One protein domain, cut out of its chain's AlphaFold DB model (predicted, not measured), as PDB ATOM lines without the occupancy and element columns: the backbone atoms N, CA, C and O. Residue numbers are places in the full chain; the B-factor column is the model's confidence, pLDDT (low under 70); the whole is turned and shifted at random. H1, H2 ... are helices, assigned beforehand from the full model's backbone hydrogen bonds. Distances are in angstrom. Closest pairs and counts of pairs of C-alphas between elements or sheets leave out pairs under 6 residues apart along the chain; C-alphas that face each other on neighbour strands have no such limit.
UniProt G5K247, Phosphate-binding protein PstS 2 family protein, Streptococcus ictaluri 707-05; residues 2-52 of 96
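Overview. This is residues 2 to 52 of the 96 residues of the protein "Phosphate-binding protein PstS 2 family protein" of Streptococcus ictaluri 707-05 (UniProt G5K247). With little regular structure, the printed part is a loose, elongated shape: a short helix at one end, H1, joined by the long stretch of residues 12 to 23 to a second short helix, H2, with residues 34 to 52 winding on from H2 to the other end. The printed part has 51 residues, with two named helices, H1 then H2, and no named strand. The class is all helix, though the named elements hold only 20 of the 51 residues. The radius of gyration of the C-alphas is 12.8 A, and the spans are 37 by 19 by 17 A.

Arrangement. H1, residues 2 to 11, and H2, residues 24 to 33, are apart. In both helices every O i to N i+4 pair is within hydrogen-bond range.

Along the chain. H1 measures 14.5 A from C-alpha 2 at (42.038, 92.146, 126.546) to C-alpha 11. H2 measures 14.2 A and ends with C-alpha 33 at (61.814, 81.175, 129.699).

Size, cuts and confidence. The two C-alphas farthest apart, those of Pro 13 and Pro 47, are 37.2 A apart. H1 to H2 is a long link of 12 residues. The printed part has no cut, and no printed residue is under 70 in pLDDT.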
ATOM      1  N   GLU A   2      43.206  92.670 125.801       93.19
ATOM      2  CA  GLU A   2      42.038  92.146 126.546       93.19
ATOM      3  C   GLU A   2      40.782  91.971 125.682       93.19
ATOM      4  O   GLU A   2      40.212  90.888 125.639       93.19
ATOM      5  N   LYS A   3      40.405  92.984 124.889       94.31
ATOM      6  CA  LYS A   3      39.257  92.876 123.969       94.31
ATOM      7  C   LYS A   3      39.419  91.819 122.879       94.31
ATOM      8  O   LYS A   3      38.434  91.192 122.501       94.31
ATOM      9  N   LEU A   4      40.644  91.596 122.407       93.44
ATOM     10  CA  LEU A   4      40.927  90.530 121.449       93.44
ATOM     11  C   LEU A   4      40.770  89.156 122.113       93.44
ATOM     12  O   LEU A   4      40.139  88.276 121.538       93.44
ATOM     13  N   ALA A   5      41.269  88.996 123.340       94.75
ATOM     14  CA  ALA A   5      41.118  87.761 124.106       94.75
ATOM     15  C   ALA A   5      39.656  87.475 124.479       94.75
ATOM     16  O   ALA A   5      39.220  86.333 124.362       94.75
ATOM     17  N   GLU A   6      38.881  88.489 124.880       95.25
ATOM     18  CA  GLU A   6      37.437  88.361 125.125       95.25
ATOM     19  C   GLU A   6      36.701  87.869 123.870       95.25
ATOM     20  O   GLU A   6      35.868  86.967 123.952       95.25
ATOM     21  N   ALA A   7      36.993  88.456 122.705       97.06
ATOM     22  CA  ALA A   7      36.377  88.058 121.442       97.06
ATOM     23  C   ALA A   7      36.788  86.635 121.033       97.06
ATOM     24  O   ALA A   7      35.932  85.826 120.683       97.06
ATOM     25  N   TYR A   8      38.075  86.299 121.140       96.38
ATOM     26  CA  TYR A   8      38.576  84.979 120.765       96.38
ATOM     27  C   TYR A   8      38.008  83.863 121.646       96.38
ATOM     28  O   TYR A   8      37.638  82.813 121.127       96.38
ATOM     29  N   GLN A   9      37.890  84.089 122.958       97.00
ATOM     30  CA  GLN A   9      37.306  83.118 123.892       97.00
ATOM     31  C   GLN A   9      35.806  82.897 123.649       97.00
ATOM     32  O   GLN A   9      35.319  81.787 123.851       97.00
ATOM     33  N   LYS A  10      35.067  83.910 123.169       97.12
ATOM     34  CA  LYS A  10      33.662  83.732 122.754       97.12
ATOM     35  C   LYS A  10      33.530  82.776 121.570       97.12
ATOM     36  O   LYS A  10      32.668  81.905 121.596       97.12
ATOM     37  N   GLU A  11      34.398  82.922 120.571       98.06
ATOM     38  CA  GLU A  11      34.439  82.035 119.399       98.06
ATOM     39  C   GLU A  11      35.057  80.663 119.728       98.06
ATOM     40  O   GLU A  11      34.742  79.661 119.088       98.06
ATOM     41  N   ASN A  12      35.908  80.592 120.759       97.94
ATOM     42  CA  ASN A  12      36.627  79.385 121.171       97.94
ATOM     43  C   ASN A  12      36.437  79.099 122.674       97.94
ATOM     44  O   ASN A  12      37.381  79.258 123.450       97.94
ATOM     45  N   PRO A  13      35.264  78.593 123.109       95.69
ATOM     46  CA  PRO A  13      34.914  78.489 124.535       95.69
ATOM     47  C   PRO A  13      35.774  77.528 125.368       95.69
ATOM     48  O   PRO A  13      35.653  77.486 126.586       95.69
ATOM     49  N   LYS A  14      36.595  76.697 124.715       97.44
ATOM     50  CA  LYS A  14      37.516  75.757 125.374       97.44
ATOM     51  C   LYS A  14      38.893  76.361 125.649       97.44
ATOM     52  O   LYS A  14      39.711  75.710 126.291       97.44
ATOM     53  N   VAL A  15      39.171  77.541 125.103       96.88
ATOM     54  CA  VAL A  15      40.440  78.239 125.291       96.88
ATOM     55  C   VAL A  15      40.292  79.182 126.475       96.88
ATOM     56  O   VAL A  15      39.337  79.950 126.535       96.88
ATOM     57  N   THR A  16      41.267  79.146 127.376       95.50
ATOM     58  CA  THR A  16      41.434  80.137 128.440       95.50
ATOM     59  C   THR A  16      42.616  81.024 128.075       95.50
ATOM     60  O   THR A  16      43.646  80.514 127.636       95.50
ATOM     61  N   ILE A  17      42.470  82.340 128.229       96.44
ATOM     62  CA  ILE A  17      43.550  83.302 127.979       96.44
ATOM     63  C   ILE A  17      43.726  84.174 129.216       96.44
ATOM     64  O   ILE A  17      42.853  84.984 129.526       96.44
ATOM     65  N   ASP A  18      44.888  84.053 129.852       95.38
ATOM     66  CA  ASP A  18      45.316  84.910 130.954       95.38
ATOM     67  C   ASP A  18      46.305  85.964 130.440       95.38
ATOM     68  O   ASP A  18      47.263  85.648 129.734       95.38
ATOM     69  N   ILE A  19      46.073  87.236 130.778       95.25
ATOM     70  CA  ILE A  19      46.908  88.358 130.326       95.25
ATOM     71  C   ILE A  19      47.567  89.026 131.528       95.25
ATOM     72  O   ILE A  19      46.894  89.466 132.457       95.25
ATOM     73  N   ILE A  20      48.889  89.180 131.459       94.94
ATOM     74  CA  ILE A  20      49.683  89.954 132.415       94.94
ATOM     75  C   ILE A  20      50.349  91.111 131.665       94.94
ATOM     76  O   ILE A  20      51.102  90.901 130.717       94.94
ATOM     77  N   SER A  21      50.084  92.342 132.105       91.50
ATOM     78  CA  SER A  21      50.581  93.571 131.466       91.50
ATOM     79  C   SER A  21      51.634  94.264 132.335       91.50
ATOM     80  O   SER A  21      51.362  95.282 132.965       91.50
ATOM     81  N   ASN A  22      52.843  93.703 132.386       92.50
ATOM     82  CA  ASN A  22      53.972  94.213 133.181       92.50
ATOM     83  C   ASN A  22      55.134  94.791 132.338       92.50
ATOM     84  O   ASN A  22      56.172  95.153 132.890       92.50
ATOM     85  N   GLY A  23      54.951  94.924 131.018       93.50
ATOM     86  CA  GLY A  23      55.871  95.605 130.100       93.50
ATOM     87  C   GLY A  23      56.658  94.682 129.159       93.50
ATOM     88  O   GLY A  23      56.837  93.494 129.417       93.50
ATOM     89  N   SER A  24      57.161  95.256 128.060       94.12
ATOM     90  CA  SER A  24      57.779  94.520 126.944       94.12
ATOM     91  C   SER A  24      58.969  93.644 127.344       94.12
ATOM     92  O   SER A  24      59.075  92.508 126.897       94.12
ATOM     93  N   SER A  25      59.866  94.142 128.205       94.25
ATOM     94  CA  SER A  25      61.034  93.362 128.643       94.25
ATOM     95  C   SER A  25      60.623  92.111 129.421       94.25
ATOM     96  O   SER A  25      61.200  91.048 129.218       94.25
ATOM     97  N   ALA A  26      59.598  92.220 130.271       95.88
ATOM     98  CA  ALA A  26      59.072  91.081 131.009       95.88
ATOM     99  C   ALA A  26      58.370  90.081 130.076       95.88
ATOM    100  O   ALA A  26      58.549  88.878 130.243       95.88
ATOM    101  N   GLY A  27      57.654  90.565 129.053       95.94
ATOM    102  CA  GLY A  27      57.049  89.720 128.018       95.94
ATOM    103  C   GLY A  27      58.077  88.900 127.231       95.94
ATOM    104  O   GLY A  27      57.887  87.700 127.040       95.94
ATOM    105  N   ILE A  28      59.194  89.517 126.829       96.31
ATOM    106  CA  ILE A  28      60.300  88.827 126.141       96.31
ATOM    107  C   ILE A  28      60.913  87.748 127.036       96.31
ATOM    108  O   ILE A  28      61.094  86.614 126.590       96.31
ATOM    109  N   THR A  29      61.216  88.080 128.296       95.69
ATOM    110  CA  THR A  29      61.763  87.113 129.256       95.69
ATOM    111  C   THR A  29      60.802  85.946 129.463       95.69
ATOM    112  O   THR A  29      61.224  84.799 129.359       95.69
ATOM    113  N   ALA A  30      59.512  86.220 129.669       96.88
ATOM    114  CA  ALA A  30      58.517  85.182 129.919       96.88
ATOM    115  C   ALA A  30      58.363  84.209 128.739       96.88
ATOM    116  O   ALA A  30      58.318  82.995 128.945       96.88
ATOM    117  N   ALA A  31      58.361  84.720 127.504       96.25
ATOM    118  CA  ALA A  31      58.334  83.881 126.305       96.25
ATOM    119  C   ALA A  31      59.619  83.046 126.160       96.25
ATOM    120  O   ALA A  31      59.565  81.849 125.879       96.25
ATOM    121  N   LYS A  32      60.789  83.654 126.401       96.06
ATOM    122  CA  LYS A  32      62.088  82.971 126.308       96.06
ATOM    123  C   LYS A  32      62.244  81.864 127.353       96.06
ATOM    124  O   LYS A  32      62.768  80.795 127.045       96.06
ATOM    125  N   GLU A  33      61.784  82.117 128.574       96.19
ATOM    126  CA  GLU A  33      61.814  81.175 129.699       96.19
ATOM    127  C   GLU A  33      60.631  80.197 129.696       96.19
ATOM    128  O   GLU A  33      60.592  79.286 130.520       96.19
ATOM    129  N   LYS A  34      59.697  80.347 128.746       95.94
ATOM    130  CA  LYS A  34      58.486  79.524 128.602       95.94
ATOM    131  C   LYS A  34      57.576  79.557 129.833       95.94
ATOM    132  O   LYS A  34      56.886  78.584 130.129       95.94
ATOM    133  N   THR A  35      57.577  80.674 130.554       96.56
ATOM    134  CA  THR A  35      56.617  80.950 131.633       96.56
ATOM    135  C   THR A  35      55.346  81.625 131.111       96.56
ATOM    136  O   THR A  35      54.356  81.698 131.833       96.56
ATOM    137  N   ALA A  36      55.358  82.066 129.850       96.56
ATOM    138  CA  ALA A  36      54.184  82.441 129.072       96.56
ATOM    139  C   ALA A  36      54.264  81.820 127.671       96.56
ATOM    140  O   ALA A  36      55.356  81.701 127.109       96.56
ATOM    141  N   ASP A  37      53.113  81.479 127.089       95.75
ATOM    142  CA  ASP A  37      53.035  80.969 125.714       95.75
ATOM    143  C   ASP A  37      53.331  82.060 124.674       95.75
ATOM    144  O   ASP A  37      53.941  81.795 123.640       95.75
ATOM    145  N   ILE A  38      52.908  83.303 124.949       95.06
ATOM    146  CA  ILE A  38      53.090  84.466 124.071       95.06
ATOM    147  C   ILE A  38      53.566  85.662 124.900       95.06
ATOM    148  O   ILE A  38      52.925  86.057 125.874       95.06
ATOM    149  N   GLY A  39      54.673  86.275 124.477       95.81
ATOM    150  CA  GLY A  39      55.161  87.547 125.005       95.81
ATOM    151  C   GLY A  39      54.698  88.725 124.147       95.81
ATOM    152  O   GLY A  39      54.760  88.663 122.922       95.81
ATOM    153  N   MET A  40      54.261  89.816 124.779       95.00
ATOM    154  CA  MET A  40      53.914  91.062 124.083       95.00
ATOM    155  C   MET A  40      55.098  92.030 124.100       95.00
ATOM    156  O   MET A  40      55.701  92.255 125.151       95.00
ATOM    157  N   VAL A  41      55.405  92.639 122.953       94.69
ATOM    158  CA  VAL A  41      56.505  93.596 122.798       94.69
ATOM    159  C   VAL A  41      56.064  94.770 121.919       94.69
ATOM    160  O   VAL A  41      55.583  94.581 120.810       94.69
ATOM    161  N   SER A  42      56.225  96.001 122.411       93.12
ATOM    162  CA  SER A  42      55.869  97.240 121.682       93.12
ATOM    163  C   SER A  42      57.034  97.821 120.866       93.12
ATOM    164  O   SER A  42      57.102  99.026 120.628       93.12
ATOM    165  N   ARG A  43      58.007  96.980 120.518       92.31
ATOM    166  CA  ARG A  43      59.190  97.317 119.719       92.31
ATOM    167  C   ARG A  43      59.638  96.096 118.927       92.31
ATOM    168  O   ARG A  43      59.312  94.971 119.288       92.31
ATOM    169  N   GLU A  44      60.483  96.334 117.935       91.38
ATOM    170  CA  GLU A  44      61.216  95.270 117.261       91.38
ATOM    171  C   GLU A  44      62.061  94.453 118.243       91.38
ATOM    172  O   GLU A  44      62.599  94.981 119.230       91.38
ATOM    173  N   LEU A  45      62.205  93.160 117.950       95.19
ATOM    174  CA  LEU A  45      63.168  92.315 118.642       95.19
ATOM    175  C   LEU A  45      64.586  92.785 118.321       95.19
ATOM    176  O   LEU A  45      64.920  93.133 117.188       95.19
ATOM    177  N   THR A  46      65.452  92.765 119.326       95.06
ATOM    178  CA  THR A  46      66.884  92.934 119.086       95.06
ATOM    179  C   THR A  46      67.431  91.727 118.311       95.06
ATOM    180  O   THR A  46      66.857  90.634 118.390       95.06
ATOM    181  N   PRO A  47      68.580  91.863 117.620       95.88
ATOM    182  CA  PRO A  47      69.199  90.741 116.917       95.88
ATOM    183  C   PRO A  47      69.478  89.527 117.811       95.88
ATOM    184  O   PRO A  47      69.457  88.401 117.333       95.88
ATOM    185  N   GLU A  48      69.739  89.746 119.103       94.62
ATOM    186  CA  GLU A  48      69.979  88.662 120.058       94.62
ATOM    187  C   GLU A  48      68.682  87.955 120.466       94.62
ATOM    188  O   GLU A  48      68.626  86.728 120.476       94.62
ATOM    189  N   GLU A  49      67.620  88.711 120.760       95.06
ATOM    190  CA  GLU A  49      66.302  88.147 121.087       95.06
ATOM    191  C   GLU A  49      65.745  87.331 119.908       95.06
ATOM    192  O   GLU A  49      65.244  86.220 120.108       95.06
ATOM    193  N   GLY A  50      65.925  87.833 118.681       95.12
ATOM    194  CA  GLY A  50      65.485  87.195 117.438       95.12
ATOM    195  C   GLY A  50      66.188  85.876 117.090       95.12
ATOM    196  O   GLY A  50      65.749  85.176 116.184       95.12
ATOM    197  N   LYS A  51      67.257  85.491 117.805       95.56
ATOM    198  CA  LYS A  51      67.871  84.157 117.650       95.56
ATOM    199  C   LYS A  51      67.021  83.046 118.257       95.56
ATOM    200  O   LYS A  51      67.116  81.901 117.825       95.56
ATOM    201  N   SER A  52      66.253  83.369 119.298       94.25
ATOM    202  CA  SER A  52      65.473  82.398 120.079       94.25
ATOM    203  C   SER A  52      63.968  82.619 120.014       94.25
ATOM    204  O   SER A  52      63.214  81.739 120.417       94.25
TER     205      SER A  52